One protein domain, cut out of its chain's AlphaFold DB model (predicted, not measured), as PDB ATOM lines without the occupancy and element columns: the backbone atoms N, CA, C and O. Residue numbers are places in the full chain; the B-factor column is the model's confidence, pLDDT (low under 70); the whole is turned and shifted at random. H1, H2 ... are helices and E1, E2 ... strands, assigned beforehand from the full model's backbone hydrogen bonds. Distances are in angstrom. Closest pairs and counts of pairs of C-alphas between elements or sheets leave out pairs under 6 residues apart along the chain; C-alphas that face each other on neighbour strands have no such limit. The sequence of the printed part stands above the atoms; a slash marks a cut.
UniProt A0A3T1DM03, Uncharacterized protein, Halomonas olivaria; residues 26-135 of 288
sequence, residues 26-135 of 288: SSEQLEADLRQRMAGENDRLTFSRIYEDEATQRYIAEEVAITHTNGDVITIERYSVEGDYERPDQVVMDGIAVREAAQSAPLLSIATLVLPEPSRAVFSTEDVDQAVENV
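Overview. This is residues 26 to 135 of the 288 residues of an uncharacterized protein of Halomonas olivaria (UniProt A0A3T1DM03). A single antiparallel sheet, twisted and folded into a shallow V by bends in its four long strands E3 to E6, has helix H1 packed over the E2 and E3 part of one face, while the other face is bare. After E6 the chain folds back to a short helix, H2, which leaves the body; residues 128 to 135 stick out free. The printed part has 110 residues with two named helices and six named strands, in the order H1 E1 E2 E3 E4 E5 E6 H2, and its class is mixed, helices and strands. The sheet is branched at E3, which pairs with E1, E2 and E4; E4 pairs on with E5, and E5 with E6. The whole is compact, with a radius of gyration of the C-alphas of 13.8 A and spans of 41 by 34 by 27 A.

Along the chain. H1, residues 27 to 38, begins at C-alpha 27 (-30.763, 12.812, 34.156) and is 16.0 A long. E1 is residues 44 to 46 and runs on into E2, residues 49 to 53, at 49 degrees. E3, residues 58 to 67, is 25.7 A long; E4, residues 73 to 84, 29.8 A; E5, residues 87 to 99, 31.1 A; E6, residues 108 to 116, 22.1 A. E5 begins at C-alpha 87 (-34.963, -1.560, 29.626). H2, residues 125 to 134, ends at C-alpha 134 (-53.164, -7.253, 34.028).

Arrangement. E2 to E6 form a meander, each strand the antiparallel neighbour of the one before. E1 and E2 lie on one side of E3, and E4 on the other side. E1 and E3 are antiparallel, with N 46 and O 65 at 2.9 A. Of the hairpins, E2 and E3 have N 51 and O 60 at 2.9 A, E3 and E4 have N 61 and O 79 at 2.8 A, E4 and E5 have N 80 and O 92 at 2.8 A, and E5 and E6 have N 93 and O 113 at 2.9 A. E3 bends by 57 degrees at residue 63, and E6 by 71 degrees at residue 111. H1 is on the sheet at a height of 8.3 A, over E2 and E3, slantwise to the strands at 35 degrees to E3 on the local plane; its closest C-alphas to E2 are those of Ser 27 and Tyr 51, 5.3 A. H2 is not on the sheet. H1 and H2 are close but not clearly touching, with the closest C-alphas, Met 38 and Thr 125, 7.5 A apart. In both helices every O i to N i+4 pair is within hydrogen-bond range.

Size, cuts and confidence. The two C-alphas farthest apart are those of Ala 55 and Ala 102, 41.6 A. The printed part has no cut, and no link is long. Mean pLDDT of the printed part is 87.9; residues 125 to 135 are under 70.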
ATOM      1  N   SER A  26     -30.836  10.656  29.775       71.38
ATOM      2  CA  SER A  26     -30.078  11.592  30.588       71.38
ATOM      3  C   SER A  26     -30.799  11.792  31.914       71.38
ATOM      4  O   SER A  26     -31.971  11.435  32.056       71.38
ATOM      5  N   SER A  27     -30.129  12.385  32.899       82.19
ATOM      6  CA  SER A  27     -30.763  12.812  34.156       82.19
ATOM      7  C   SER A  27     -32.069  13.591  33.935       82.19
ATOM      8  O   SER A  27     -33.004  13.477  34.720       82.19
ATOM      9  N   GLU A  28     -32.166  14.336  32.833       85.31
ATOM     10  CA  GLU A  28     -33.362  15.063  32.417       85.31
ATOM     11  C   GLU A  28     -34.516  14.135  32.001       85.31
ATOM     12  O   GLU A  28     -35.675  14.489  32.215       85.31
ATOM     13  N   GLN A  29     -34.230  12.958  31.430       89.31
ATOM     14  CA  GLN A  29     -35.253  11.952  31.128       89.31
ATOM     15  C   GLN A  29     -35.819  11.347  32.416       89.31
ATOM     16  O   GLN A  29     -37.038  11.288  32.557       89.31
ATOM     17  N   LEU A  30     -34.959  11.003  33.384       90.69
ATOM     18  CA  LEU A  30     -35.409  10.556  34.709       90.69
ATOM     19  C   LEU A  30     -36.290  11.612  35.382       90.69
ATOM     20  O   LEU A  30     -37.370  11.306  35.881       90.69
ATOM     21  N   GLU A  31     -35.863  12.872  35.358       90.69
ATOM     22  CA  GLU A  31     -36.633  13.986  35.912       90.69
ATOM     23  C   GLU A  31     -38.007  14.146  35.240       90.69
ATOM     24  O   GLU A  31     -39.016  14.368  35.919       90.69
ATOM     25  N   ALA A  32     -38.054  14.051  33.908       90.38
ATOM     26  CA  ALA A  32     -39.290  14.152  33.143       90.38
ATOM     27  C   ALA A  32     -40.250  12.998  33.465       90.38
ATOM     28  O   ALA A  32     -41.427  13.248  33.728       90.38
ATOM     29  N   ASP A  33     -39.744  11.767  33.515       91.00
ATOM     30  CA  ASP A  33     -40.554  10.580  33.784       91.00
ATOM     31  C   ASP A  33     -41.069  10.548  35.226       91.00
ATOM     32  O   ASP A  33     -42.242  10.242  35.441       91.00
ATOM     33  N   LEU A  34     -40.245  10.930  36.212       90.88
ATOM     34  CA  LEU A  34     -40.678  11.079  37.606       90.88
ATOM     35  C   LEU A  34     -41.823  12.090  37.717       90.88
ATOM     36  O   LEU A  34     -42.844  11.798  38.341       90.88
ATOM     37  N   ARG A  35     -41.705  13.256  37.063       90.00
ATOM     38  CA  ARG A  35     -42.789  14.251  37.038       90.00
ATOM     39  C   ARG A  35     -44.039  13.744  36.342       90.00
ATOM     40  O   ARG A  35     -45.131  14.035  36.804       90.00
ATOM     41  N   GLN A  36     -43.882  13.043  35.226       88.75
ATOM     42  CA  GLN A  36     -45.011  12.579  34.434       88.75
ATOM     43  C   GLN A  36     -45.779  11.451  35.128       88.75
ATOM     44  O   GLN A  36     -46.993  11.367  34.964       88.75
ATOM     45  N   ARG A  37     -45.079  10.557  35.834       85.94
ATOM     46  CA  ARG A  37     -45.665   9.307  36.336       85.94
ATOM     47  C   ARG A  37     -45.956   9.296  37.824       85.94
ATOM     48  O   ARG A  37     -46.909   8.644  38.226       85.94
ATOM     49  N   MET A  38     -45.146   9.957  38.645       83.75
ATOM     50  CA  MET A  38     -45.319   9.883  40.099       83.75
ATOM     51  C   MET A  38     -46.163  11.021  40.675       83.75
ATOM     52  O   MET A  38     -46.679  10.889  41.780       83.75
ATOM     53  N   ALA A  39     -46.286  12.138  39.959       82.38
ATOM     54  CA  ALA A  39     -47.067  13.283  40.404       82.38
ATOM     55  C   ALA A  39     -48.362  13.391  39.596       82.38
ATOM     56  O   ALA A  39     -48.327  13.472  38.368       82.38
ATOM     57  N   GLY A  40     -49.502  13.438  40.288       79.69
ATOM     58  CA  GLY A  40     -50.769  13.815  39.676       79.69
ATOM     59  C   GLY A  40     -50.771  15.278  39.221       79.69
ATOM     60  O   GLY A  40     -49.910  16.074  39.592       79.69
ATOM     61  N   GLU A  41     -51.791  15.667  38.449       80.75
ATOM     62  CA  GLU A  41     -51.903  17.002  37.829       80.75
ATOM     63  C   GLU A  41     -51.800  18.170  38.832       80.75
ATOM     64  O   GLU A  41     -51.353  19.259  38.477       80.75
ATOM     65  N   ASN A  42     -52.180  17.938  40.094       85.12
ATOM     66  CA  ASN A  42     -52.153  18.937  41.164       85.12
ATOM     67  C   ASN A  42     -51.125  18.636  42.270       85.12
ATOM     68  O   ASN A  42     -51.078  19.361  43.268       85.12
ATOM     69  N   ASP A  43     -50.318  17.589  42.114       89.44
ATOM     70  CA  ASP A  43     -49.321  17.210  43.108       89.44
ATOM     71  C   ASP A  43     -48.032  18.003  42.909       89.44
ATOM     72  O   ASP A  43     -47.659  18.405  41.803       89.44
ATOM     73  N   ARG A  44     -47.310  18.231  44.004       92.00
ATOM     74  CA  ARG A  44     -46.022  18.921  43.967       92.00
ATOM     75  C   ARG A  44     -44.893  17.917  44.127       92.00
ATOM     76  O   ARG A  44     -44.685  17.413  45.228       92.00
ATOM     77  N   LEU A  45     -44.132  17.707  43.055       93.56
ATOM     78  CA  LEU A  45     -42.906  16.912  43.079       93.56
ATOM     79  C   LEU A  45     -41.667  17.784  43.291       93.56
ATOM     80  O   LEU A  45     -41.450  18.770  42.581       93.56
ATOM     81  N   THR A  46     -40.830  17.382  44.241       94.25
ATOM     82  CA  THR A  46     -39.512  17.966  44.497       94.25
ATOM     83  C   THR A  46     -38.455  16.879  44.639       94.25
ATOM     84  O   THR A  46     -38.771  15.750  44.996       94.25
ATOM     85  N   PHE A  47     -37.206  17.240  44.382       94.56
ATOM     86  CA  PHE A  47     -36.020  16.404  44.563       94.56
ATOM     87  C   PHE A  47     -34.851  17.320  44.933       94.56
ATOM     88  O   PHE A  47     -34.828  18.487  44.520       94.56
ATOM     89  N   SER A  48     -33.885  16.824  45.705       94.94
ATOM     90  CA  SER A  48     -32.701  17.612  46.076       94.94
ATOM     91  C   SER A  48     -31.650  17.606  44.970       94.94
ATOM     92  O   SER A  48     -31.008  18.627  44.704       94.94
ATOM     93  N   ARG A  49     -31.491  16.463  44.295       92.81
ATOM     94  CA  ARG A  49     -30.515  16.266  43.224       92.81
ATOM     95  C   ARG A  49     -30.968  15.164  42.274       92.81
ATOM     96  O   ARG A  49     -31.490  14.150  42.716       92.81
ATOM     97  N   ILE A  50     -30.675  15.339  40.988       94.19
ATOM     98  CA  ILE A  50     -30.734  14.274  39.983       94.19
ATOM     99  C   ILE A  50     -29.390  14.247  39.258       94.19
ATOM    100  O   ILE A  50     -28.830  15.303  38.952       94.19
ATOM    101  N   TYR A  51     -28.818  13.061  39.066       92.81
ATOM    102  CA  TYR A  51     -27.528  12.890  38.404       92.81
ATOM    103  C   TYR A  51     -27.373  11.492  37.807       92.81
ATOM    104  O   TYR A  51     -28.065  10.552  38.190       92.81
ATOM    105  N   GLU A  52     -26.427  11.375  36.885       91.81
ATOM    106  CA  GLU A  52     -25.963  10.108  36.336       91.81
ATOM    107  C   GLU A  52     -24.606   9.750  36.958       91.81
ATOM    108  O   GLU A  52     -23.717  10.598  37.090       91.81
ATOM    109  N   ASP A  53     -24.456   8.496  37.369       89.38
ATOM    110  CA  ASP A  53     -23.184   7.886  37.728       89.38
ATOM    111  C   ASP A  53     -22.712   7.023  36.552       89.38
ATOM    112  O   ASP A  53     -23.068   5.849  36.424       89.38
ATOM    113  N   GLU A  54     -21.891   7.623  35.688       84.38
ATOM    114  CA  GLU A  54     -21.348   6.975  34.486       84.38
ATOM    115  C   GLU A  54     -20.512   5.723  34.804       84.38
ATOM    116  O   GLU A  54     -20.427   4.812  33.982       84.38
ATOM    117  N   ALA A  55     -19.884   5.651  35.986       84.81
ATOM    118  CA  ALA A  55     -19.025   4.524  36.350       84.81
ATOM    119  C   ALA A  55     -19.836   3.255  36.636       84.81
ATOM    120  O   ALA A  55     -19.341   2.148  36.425       84.81
ATOM    121  N   THR A  56     -21.068   3.427  37.118       84.31
ATOM    122  CA  THR A  56     -21.993   2.330  37.430       84.31
ATOM    123  C   THR A  56     -23.174   2.238  36.468       84.31
ATOM    124  O   THR A  56     -23.987   1.337  36.625       84.31
ATOM    125  N   GLN A  57     -23.259   3.130  35.473       87.62
ATOM    126  CA  GLN A  57     -24.405   3.260  34.566       87.62
ATOM    127  C   GLN A  57     -25.731   3.368  35.337       87.62
ATOM    128  O   GLN A  57     -26.672   2.607  35.106       87.62
ATOM    129  N   ARG A  58     -25.771   4.297  36.300       92.38
ATOM    130  CA  ARG A  58     -26.939   4.524  37.160       92.38
ATOM    131  C   ARG A  58     -27.476   5.938  37.035       92.38
ATOM    132  O   ARG A  58     -26.721   6.900  37.128       92.38
ATOM    133  N   TYR A  59     -28.793   6.062  36.950       93.81
ATOM    134  CA  TYR A  59     -29.509   7.331  37.051       93.81
ATOM    135  C   TYR A  59     -30.123   7.438  38.434       93.81
ATOM    136  O   TYR A  59     -30.810   6.518  38.870       93.81
ATOM    137  N   ILE A  60     -29.849   8.530  39.144       95.31
ATOM    138  CA  ILE A  60     -30.177   8.659  40.562       95.31
ATOM    139  C   ILE A  60     -30.922   9.968  40.810       95.31
ATOM    140  O   ILE A  60     -30.465  11.032  40.390       95.31
ATOM    141  N   ALA A  61     -32.031   9.888  41.544       96.44
ATOM    142  CA  ALA A  61     -32.721  11.021  42.147       96.44
ATOM    143  C   ALA A  61     -32.690  10.892  43.678       96.44
ATOM    144  O   ALA A  61     -33.050   9.854  44.224       96.44
ATOM    145  N   GLU A  62     -32.246  11.941  44.362       97.38
ATOM    146  CA  GLU A  62     -32.123  11.995  45.824       97.38
ATOM    147  C   GLU A  62     -33.248  12.854  46.418       97.38
ATOM    148  O   GLU A  62     -33.645  13.874  45.838       97.38
ATOM    149  N   GLU A  63     -33.715  12.463  47.602       96.06
ATOM    150  CA  GLU A  63     -34.752  13.134  48.393       96.06
ATOM    151  C   GLU A  63     -35.996  13.482  47.561       96.06
ATOM    152  O   GLU A  63     -36.454  14.629  47.516       96.06
ATOM    153  N   VAL A  64     -36.533  12.483  46.861       95.56
ATOM    154  CA  VAL A  64     -37.769  12.624  46.091       95.56
ATOM    155  C   VAL A  64     -38.923  12.801  47.073       95.56
ATOM    156  O   VAL A  64     -39.112  11.985  47.973       95.56
ATOM    157  N   ALA A  65     -39.713  13.858  46.907       95.19
ATOM    158  CA  ALA A  65     -40.893  14.113  47.720       95.19
ATOM    159  C   ALA A  65     -42.075  14.528  46.844       95.19
ATOM    160  O   ALA A  65     -41.976  15.472  46.056       95.19
ATOM    161  N   ILE A  66     -43.197  13.837  47.018       93.44
ATOM    162  CA  ILE A  66     -44.473  14.097  46.354       93.44
ATOM    163  C   ILE A  66     -45.430  14.591  47.433       93.44
ATOM    164  O   ILE A  66     -45.717  13.872  48.385       93.44
ATOM    165  N   THR A  67     -45.872  15.843  47.330       93.81
ATOM    166  CA  THR A  67     -46.913  16.406  48.200       93.81
ATOM    167  C   THR A  67     -48.240  16.397  47.456       93.81
ATOM    168  O   THR A  67     -48.375  17.107  46.454       93.81
ATOM    169  N   HIS A  68     -49.208  15.641  47.961       90.56
ATOM    170  CA  HIS A  68     -50.550  15.576  47.402       90.56
ATOM    171  C   HIS A  68     -51.407  16.769  47.831       90.56
ATOM    172  O   HIS A  68     -51.122  17.473  48.804       90.56
ATOM    173  N   THR A  69     -52.499  17.003  47.103       88.69
ATOM    174  CA  THR A  69     -53.431  18.114  47.382       88.69
ATOM    175  C   THR A  69     -54.109  18.042  48.751       88.69
ATOM    176  O   THR A  69     -54.453  19.082  49.315       88.69
ATOM    177  N   ASN A  70     -54.282  16.838  49.298       86.81
ATOM    178  CA  ASN A  70     -54.823  16.605  50.637       86.81
ATOM    179  C   ASN A  70     -53.790  16.841  51.759       86.81
ATOM    180  O   ASN A  70     -54.162  16.846  52.929       86.81
ATOM    181  N   GLY A  71     -52.525  17.104  51.411       89.44
ATOM    182  CA  GLY A  71     -51.429  17.322  52.352       89.44
ATOM    183  C   GLY A  71     -50.611  16.071  52.671       89.44
ATOM    184  O   GLY A  71     -49.622  16.198  53.393       89.44
ATOM    185  N   ASP A  72     -50.978  14.907  52.131       90.06
ATOM    186  CA  ASP A  72     -50.198  13.682  52.282       90.06
ATOM    187  C   ASP A  72     -48.859  13.808  51.555       90.06
ATOM    188  O   ASP A  72     -48.728  14.508  50.541       90.06
ATOM    189  N   VAL A  73     -47.844  13.135  52.088       93.00
ATOM    190  CA  VAL A  73     -46.484  13.199  51.558       93.00
ATOM    191  C   VAL A  73     -45.917  11.800  51.388       93.00
ATOM    192  O   VAL A  73     -45.792  11.051  52.356       93.00
ATOM    193  N   ILE A  74     -45.487  11.493  50.166       93.31
ATOM    194  CA  ILE A  74     -44.657  10.327  49.860       93.31
ATOM    195  C   ILE A  74     -43.220  10.813  49.690       93.31
ATOM    196  O   ILE A  74     -42.961  11.727  48.907       93.31
ATOM    197  N   THR A  75     -42.283  10.217  50.423       95.56
ATOM    198  CA  THR A  75     -40.846  10.482  50.289       95.56
ATOM    199  C   THR A  75     -40.094   9.225  49.888       95.56
ATOM    200  O   THR A  75     -40.431   8.147  50.364       95.56
ATOM    201  N   ILE A  76     -39.059   9.380  49.068       97.00
ATOM    202  CA  ILE A  76     -38.066   8.353  48.749       97.00
ATOM    203  C   ILE A  76     -36.702   9.011  48.938       97.00
ATOM    204  O   ILE A  76     -36.419  10.035  48.312       97.00
ATOM    205  N   GLU A  77     -35.866   8.464  49.815       97.81
ATOM    206  CA  GLU A  77     -34.534   9.018  50.076       97.81
ATOM    207  C   GLU A  77     -33.660   8.937  48.829       97.81
ATOM    208  O   GLU A  77     -32.998   9.913  48.478       97.81
ATOM    209  N   ARG A  78     -33.719   7.809  48.118       97.12
ATOM    210  CA  ARG A  78     -32.960   7.603  46.889       97.12
ATOM    211  C   ARG A  78     -33.715   6.712  45.914       97.12
ATOM    212  O   ARG A  78     -34.072   5.586  46.233       97.12
ATOM    213  N   TYR A  79     -33.917   7.214  44.704       96.19
ATOM    214  CA  TYR A  79     -34.448   6.470  43.567       96.19
ATOM    215  C   TYR A  79     -33.313   6.222  42.583       96.19
ATOM    216  O   TYR A  79     -32.681   7.178  42.135       96.19
ATOM    217  N   SER A  80     -33.043   4.969  42.232       95.69
ATOM    218  CA  SER A  80     -31.984   4.637  41.283       95.69
ATOM    219  C   SER A  80     -32.436   3.651  40.220       95.69
ATOM    220  O   SER A  80     -33.144   2.690  40.504       95.69
ATOM    221  N   VAL A  81     -32.007   3.913  38.991       95.56
ATOM    222  CA  VAL A  81     -32.248   3.090  37.806       95.56
ATOM    223  C   VAL A  81     -30.890   2.634  37.295       95.56
ATOM    224  O   VAL A  81     -30.043   3.474  36.996       95.56
ATOM    225  N   GLU A  82     -30.673   1.327  37.221       93.75
ATOM    226  CA  GLU A  82     -29.430   0.714  36.753       93.75
ATOM    227  C   GLU A  82     -29.611   0.095  35.365       93.75
ATOM    228  O   GLU A  82     -30.623  -0.559  35.091       93.75
ATOM    229  N   GLY A  83     -28.603   0.274  34.511       89.94
ATOM    230  CA  GLY A  83     -28.550  -0.318  33.178       89.94
ATOM    231  C   GLY A  83     -29.134   0.583  32.089       89.94
ATOM    232  O   GLY A  83     -29.078   1.811  32.170       89.94
ATOM    233  N   ASP A  84     -29.662  -0.032  31.030       87.50
ATOM    234  CA  ASP A  84     -30.321   0.688  29.934       87.50
ATOM    235  C   ASP A  84     -31.631   1.306  30.433       87.50
ATOM    236  O   ASP A  84     -32.551   0.595  30.816       87.50
ATOM    237  N   TYR A  85     -31.753   2.630  30.408       86.94
ATOM    238  CA  TYR A  85     -32.932   3.325  30.924       86.94
ATOM    239  C   TYR A  85     -34.256   2.872  30.270       86.94
ATOM    240  O   TYR A  85     -35.291   2.801  30.934       86.94
ATOM    241  N   GLU A  86     -34.241   2.519  28.981       86.50
ATOM    242  CA  GLU A  86     -35.440   2.034  28.279       86.50
ATOM    243  C   GLU A  86     -35.799   0.590  28.664       86.50
ATOM    244  O   GLU A  86     -36.936   0.148  28.477       86.50
ATOM    245  N   ARG A  87     -34.827  -0.166  29.186       87.94
ATOM    246  CA  ARG A  87     -34.963  -1.560  29.626       87.94
ATOM    247  C   ARG A  87     -34.069  -1.805  30.847       87.94
ATOM    248  O   ARG A  87     -33.041  -2.467  30.697       87.94
ATOM    249  N   PRO A  88     -34.432  -1.261  32.022       91.38
ATOM    250  CA  PRO A  88     -33.528  -1.262  33.158       91.38
ATOM    251  C   PRO A  88     -33.206  -2.681  33.601       91.38
ATOM    252  O   PRO A  88     -34.066  -3.563  33.576       91.38
ATOM    253  N   ASP A  89     -31.982  -2.879  34.069       92.94
ATOM    254  CA  ASP A  89     -31.588  -4.128  34.712       92.94
ATOM    255  C   ASP A  89     -32.163  -4.185  36.133       92.94
ATOM    256  O   ASP A  89     -32.540  -5.251  36.626       92.94
ATOM    257  N   GLN A  90     -32.272  -3.026  36.790       93.69
ATOM    258  CA  GLN A  90     -32.795  -2.911  38.145       93.69
ATOM    259  C   GLN A  90     -33.289  -1.490  38.438       93.69
ATOM    260  O   GLN A  90     -32.707  -0.506  37.987       93.69
ATOM    261  N   VAL A  91     -34.336  -1.385  39.252       94.94
ATOM    262  CA  VAL A  91     -34.723  -0.144  39.932       94.94
ATOM    263  C   VAL A  91     -34.671  -0.380  41.437       94.94
ATOM    264  O   VAL A  91     -35.223  -1.366  41.925       94.94
ATOM    265  N   VAL A  92     -34.006   0.516  42.168       96.31
ATOM    266  CA  VAL A  92     -33.903   0.478  43.634       96.31
ATOM    267  C   VAL A  92     -34.442   1.777  44.213       96.31
ATOM    268  O   VAL A  92     -34.043   2.864  43.792       96.31
ATOM    269  N   MET A  93     -35.336   1.649  45.185       97.00
ATOM    270  CA  MET A  93     -35.901   2.743  45.959       97.00
ATOM    271  C   MET A  93     -35.558   2.537  47.430       97.00
ATOM    272  O   MET A  93     -36.029   1.578  48.040       97.00
ATOM    273  N   ASP A  94     -34.763   3.440  47.989       98.19
ATOM    274  CA  ASP A  94     -34.378   3.425  49.397       98.19
ATOM    275  C   ASP A  94     -35.156   4.485  50.187       98.19
ATOM    276  O   ASP A  94     -35.418   5.590  49.695       98.19
ATOM    277  N   GLY A  95     -35.521   4.144  51.422       97.44
ATOM    278  CA  GLY A  95     -36.163   5.043  52.376       97.44
ATOM    279  C   GLY A  95     -37.541   5.532  51.924       97.44
ATOM    280  O   GLY A  95     -37.834   6.727  52.010       97.44
ATOM    281  N   ILE A  96     -38.386   4.630  51.417       96.62
ATOM    282  CA  ILE A  96     -39.769   4.972  51.066       96.62
ATOM    283  C   ILE A  96     -40.538   5.238  52.360       96.62
ATOM    284  O   ILE A  96     -40.524   4.415  53.275       96.62
ATOM    285  N   ALA A  97     -41.251   6.357  52.433       95.56
ATOM    286  CA  ALA A  97     -42.151   6.651  53.538       95.56
ATOM    287  C   ALA A  97     -43.399   7.400  53.065       95.56
ATOM    288  O   ALA A  97     -43.302   8.394  52.349       95.56
ATOM    289  N   VAL A  98     -44.565   6.949  53.516       93.06
ATOM    290  CA  VAL A  98     -45.867   7.579  53.271       93.06
ATOM    291  C   VAL A  98     -46.345   8.205  54.573       93.06
ATOM    292  O   VAL A  98     -46.379   7.536  55.604       93.06
ATOM    293  N   ARG A  99     -46.692   9.490  54.551       92.38
ATOM    294  CA  ARG A  99     -47.192  10.246  55.708       92.38
ATOM    295  C   ARG A  99     -48.531  10.877  55.370       92.38
ATOM    296  O   ARG A  99     -48.639  11.567  54.359       92.38
ATOM    297  N   GLU A 100     -49.505  10.689  56.248       88.88
ATOM    298  CA  GLU A 100     -50.780  11.400  56.176       88.88
ATOM    299  C   GLU A 100     -50.629  12.847  56.655       88.88
ATOM    300  O   GLU A 100     -49.788  13.170  57.509       88.88
ATOM    301  N   ALA A 101     -51.479  13.727  56.132       80.56
ATOM    302  CA  ALA A 101     -51.575  15.100  56.596       80.56
ATOM    303  C   ALA A 101     -51.776  15.155  58.128       80.56
ATOM    304  O   ALA A 101     -52.625  14.472  58.691       80.56
ATOM    305  N   ALA A 102     -50.999  16.012  58.802       76.62
ATOM    306  CA  ALA A 102     -50.968  16.206  60.262       76.62
ATOM    307  C   ALA A 102     -50.264  15.123  61.106       76.62
ATOM    308  O   ALA A 102     -50.116  15.321  62.316       76.62
ATOM    309  N   GLN A 103     -49.747  14.048  60.505       80.38
ATOM    310  CA  GLN A 103     -48.980  13.035  61.228       80.38
ATOM    311  C   GLN A 103     -47.462  13.231  61.095       80.38
ATOM    312  O   GLN A 103     -46.942  13.560  60.032       80.38
ATOM    313  N   SER A 104     -46.730  13.039  62.199       81.50
ATOM    314  CA  SER A 104     -45.257  13.133  62.198       81.50
ATOM    315  C   SER A 104     -44.584  11.808  61.833       81.50
ATOM    316  O   SER A 104     -43.550  11.802  61.163       81.50
ATOM    317  N   ALA A 105     -45.161  10.689  62.274       88.00
ATOM    318  CA  ALA A 105     -44.675   9.355  61.952       88.00
ATOM    319  C   ALA A 105     -45.249   8.885  60.602       88.00
ATOM    320  O   ALA A 105     -46.392   9.219  60.282       88.00
ATOM    321  N   PRO A 106     -44.475   8.128  59.800       91.81
ATOM    322  CA  PRO A 106     -44.991   7.516  58.583       91.81
ATOM    323  C   PRO A 106     -46.089   6.504  58.902       91.81
ATOM    324  O   PRO A 106     -46.044   5.841  59.933       91.81
ATOM    325  N   LEU A 107     -47.081   6.413  58.023       91.44
ATOM    326  CA  LEU A 107     -48.065   5.339  58.012       91.44
ATOM    327  C   LEU A 107     -47.437   4.050  57.473       91.44
ATOM    328  O   LEU A 107     -47.600   2.985  58.052       91.44
ATOM    329  N   LEU A 108     -46.699   4.170  56.371       93.19
ATOM    330  CA  LEU A 108     -45.957   3.088  55.737       93.19
ATOM    331  C   LEU A 108     -44.506   3.533  55.588       93.19
ATOM    332  O   LEU A 108     -44.254   4.645  55.120       93.19
ATOM    333  N   SER A 109     -43.557   2.672  55.931       96.50
ATOM    334  CA  SER A 109     -42.155   2.844  55.550       96.50
ATOM    335  C   SER A 109     -41.563   1.547  55.029       96.50
ATOM    336  O   SER A 109     -41.882   0.480  55.541       96.50
ATOM    337  N   ILE A 110     -40.701   1.646  54.022       97.94
ATOM    338  CA  ILE A 110     -39.961   0.528  53.434       97.94
ATOM    339  C   ILE A 110     -38.509   0.984  53.320       97.94
ATOM    340  O   ILE A 110     -38.240   1.996  52.668       97.94
ATOM    341  N   ALA A 111     -37.577   0.270  53.956       98.25
ATOM    342  CA  ALA A 111     -36.169   0.666  53.929       98.25
ATOM    343  C   ALA A 111     -35.574   0.545  52.526       98.25
ATOM    344  O   ALA A 111     -34.929   1.478  52.060       98.25
ATOM    345  N   THR A 112     -35.844  -0.565  51.838       98.19
ATOM    346  CA  THR A 112     -35.391  -0.779  50.461       98.19
ATOM    347  C   THR A 112     -36.426  -1.579  49.685       98.19
ATOM    348  O   THR A 112     -36.907  -2.610  50.153       98.19
ATOM    349  N   LEU A 113     -36.724  -1.132  48.469       96.94
ATOM    350  CA  LEU A 113     -37.535  -1.827  47.477       96.94
ATOM    351  C   LEU A 113     -36.709  -2.001  46.200       96.94
ATOM    352  O   LEU A 113     -36.218  -1.027  45.633       96.94
ATOM    353  N   VAL A 114     -36.577  -3.240  45.734       96.62
ATOM    354  CA  VAL A 114     -35.830  -3.600  44.526       96.62
ATOM    355  C   VAL A 114     -36.767  -4.247  43.521       96.62
ATOM    356  O   VAL A 114     -37.468  -5.212  43.828       96.62
ATOM    357  N   LEU A 115     -36.727  -3.734  42.299       94.19
ATOM    358  CA  LEU A 115     -37.438  -4.251  41.142       94.19
ATOM    359  C   LEU A 115     -36.389  -4.724  40.128       94.19
ATOM    360  O   LEU A 115     -35.799  -3.886  39.445       94.19
ATOM    361  N   PRO A 116     -36.084  -6.028  40.053       93.44
ATOM    362  CA  PRO A 116     -35.188  -6.570  39.037       93.44
ATOM    363  C   PRO A 116     -35.878  -6.653  37.671       93.44
ATOM    364  O   PRO A 116     -37.025  -7.086  37.557       93.44
ATOM    365  N   GLU A 117     -35.144  -6.267  36.632       90.94
ATOM    366  CA  GLU A 117     -35.597  -6.182  35.240       90.94
ATOM    367  C   GLU A 117     -37.014  -5.594  35.084       90.94
ATOM    368  O   GLU A 117     -37.917  -6.247  34.536       90.94
ATOM    369  N   PRO A 118     -37.253  -4.377  35.601       88.69
ATOM    370  CA  PRO A 118     -38.555  -3.755  35.496       88.69
ATOM    371  C   PRO A 118     -38.894  -3.438  34.035       88.69
ATOM    372  O   PRO A 118     -38.029  -3.206  33.195       88.69
ATOM    373  N   SER A 119     -40.189  -3.349  33.720       84.06
ATOM    374  CA  SER A 119     -40.647  -3.013  32.362       84.06
ATOM    375  C   SER A 119     -40.344  -1.567  31.938       84.06
ATOM    376  O   SER A 119     -40.558  -1.219  30.777       84.06
ATOM    377  N   ARG A 120     -39.908  -0.720  32.879       87.06
ATOM    378  CA  ARG A 120     -39.652   0.718  32.724       87.06
ATOM    379  C   ARG A 120     -38.823   1.253  33.893       87.06
ATOM    380  O   ARG A 120     -38.879   0.699  34.986       87.06
ATOM    381  N   ALA A 121     -38.142   2.372  33.670       89.12
ATOM    382  CA  ALA A 121     -37.326   3.057  34.674       89.12
ATOM    383  C   ALA A 121     -38.120   3.666  35.836       89.12
ATOM    384  O   ALA A 121     -37.668   3.592  36.970       89.12
ATOM    385  N   VAL A 122     -39.289   4.259  35.560       87.75
ATOM    386  CA  VAL A 122     -40.131   4.920  36.569       87.75
ATOM    387  C   VAL A 122     -41.488   4.237  36.665       87.75
ATOM    388  O   VAL A 122     -42.210   4.185  35.662       87.75
ATOM    389  N   PHE A 123     -41.819   3.761  37.868       76.06
ATOM    390  CA  PHE A 123     -43.104   3.156  38.239       76.06
ATOM    391  C   PHE A 123     -44.026   4.179  38.905       76.06
ATOM    392  O   PHE A 123     -43.600   4.906  39.803       76.06
ATOM    393  N   SER A 124     -45.292   4.203  38.493       72.56
ATOM    394  CA  SER A 124     -46.373   4.880  39.219       72.56
ATOM    395  C   SER A 124     -47.178   3.896  40.073       72.56
ATOM    396  O   SER A 124     -47.088   2.681  39.901       72.56
ATOM    397  N   THR A 125     -48.014   4.412  40.974       66.31
ATOM    398  CA  THR A 125     -49.046   3.612  41.655       66.31
ATOM    399  C   THR A 125     -50.028   2.995  40.657       66.31
ATOM    400  O   THR A 125     -50.372   1.827  40.786       66.31
ATOM    401  N   GLU A 126     -50.375   3.715  39.586       67.38
ATOM    402  CA  GLU A 126     -51.196   3.181  38.491       67.38
ATOM    403  C   GLU A 126     -50.538   1.985  37.789       67.38
ATOM    404  O   GLU A 126     -51.237   1.088  37.330       67.38
ATOM    405  N   ASP A 127     -49.203   1.944  37.695       68.69
ATOM    406  CA  ASP A 127     -48.489   0.792  37.139       68.69
ATOM    407  C   ASP A 127     -48.590  -0.427  38.064       68.69
ATOM    408  O   ASP A 127     -48.616  -1.552  37.569       68.69
ATOM    409  N   VAL A 128     -48.681  -0.226  39.383       64.38
ATOM    410  CA  VAL A 128     -48.946  -1.303  40.350       64.38
ATOM    411  C   VAL A 128     -50.384  -1.786  40.205       64.38
ATOM    412  O   VAL A 128     -50.594  -2.983  40.033       64.38
ATOM    413  N   ASP A 129     -51.355  -0.876  40.163       63.25
ATOM    414  CA  ASP A 129     -52.768  -1.221  39.978       63.25
ATOM    415  C   ASP A 129     -52.984  -1.954  38.648       63.25
ATOM    416  O   ASP A 129     -53.582  -3.026  38.602       63.25
ATOM    417  N   GLN A 130     -52.401  -1.455  37.556       64.56
ATOM    418  CA  GLN A 130     -52.446  -2.118  36.255       64.56
ATOM    419  C   GLN A 130     -51.649  -3.419  36.230       64.56
ATOM    420  O   GLN A 130     -52.039  -4.334  35.505       64.56
ATOM    421  N   ALA A 131     -50.538  -3.534  36.959       63.12
ATOM    422  CA  ALA A 131     -49.812  -4.792  37.086       63.12
ATOM    423  C   ALA A 131     -50.626  -5.822  37.870       63.12
ATOM    424  O   ALA A 131     -50.525  -7.000  37.547       63.12
ATOM    425  N   VAL A 132     -51.455  -5.399  38.826       61.47
ATOM    426  CA  VAL A 132     -52.415  -6.250  39.541       61.47
ATOM    427  C   VAL A 132     -53.609  -6.595  38.647       61.47
ATOM    428  O   VAL A 132     -54.017  -7.747  38.600       61.47
ATOM    429  N   GLU A 133     -54.142  -5.665  37.857       63.66
ATOM    430  CA  GLU A 133     -55.277  -5.929  36.960       63.66
ATOM    431  C   GLU A 133     -54.895  -6.763  35.729       63.66
ATOM    432  O   GLU A 133     -55.662  -7.617  35.263       63.66
ATOM    433  N   ASN A 134     -53.706  -6.522  35.172       63.38
ATOM    434  CA  ASN A 134     -53.164  -7.253  34.028       63.38
ATOM    435  C   ASN A 134     -52.344  -8.476  34.441       63.38
ATOM    436  O   ASN A 134     -52.064  -9.308  33.574       63.38
ATOM    437  N   VAL A 135     -52.047  -8.596  35.742       60.19
ATOM    438  CA  VAL A 135     -51.293  -9.650  36.427       60.19
ATOM    439  C   VAL A 135     -50.082 -10.078  35.601       60.19
ATOM    440  O   VAL A 135     -50.084 -11.130  34.960       60.19
TER     441      VAL A 135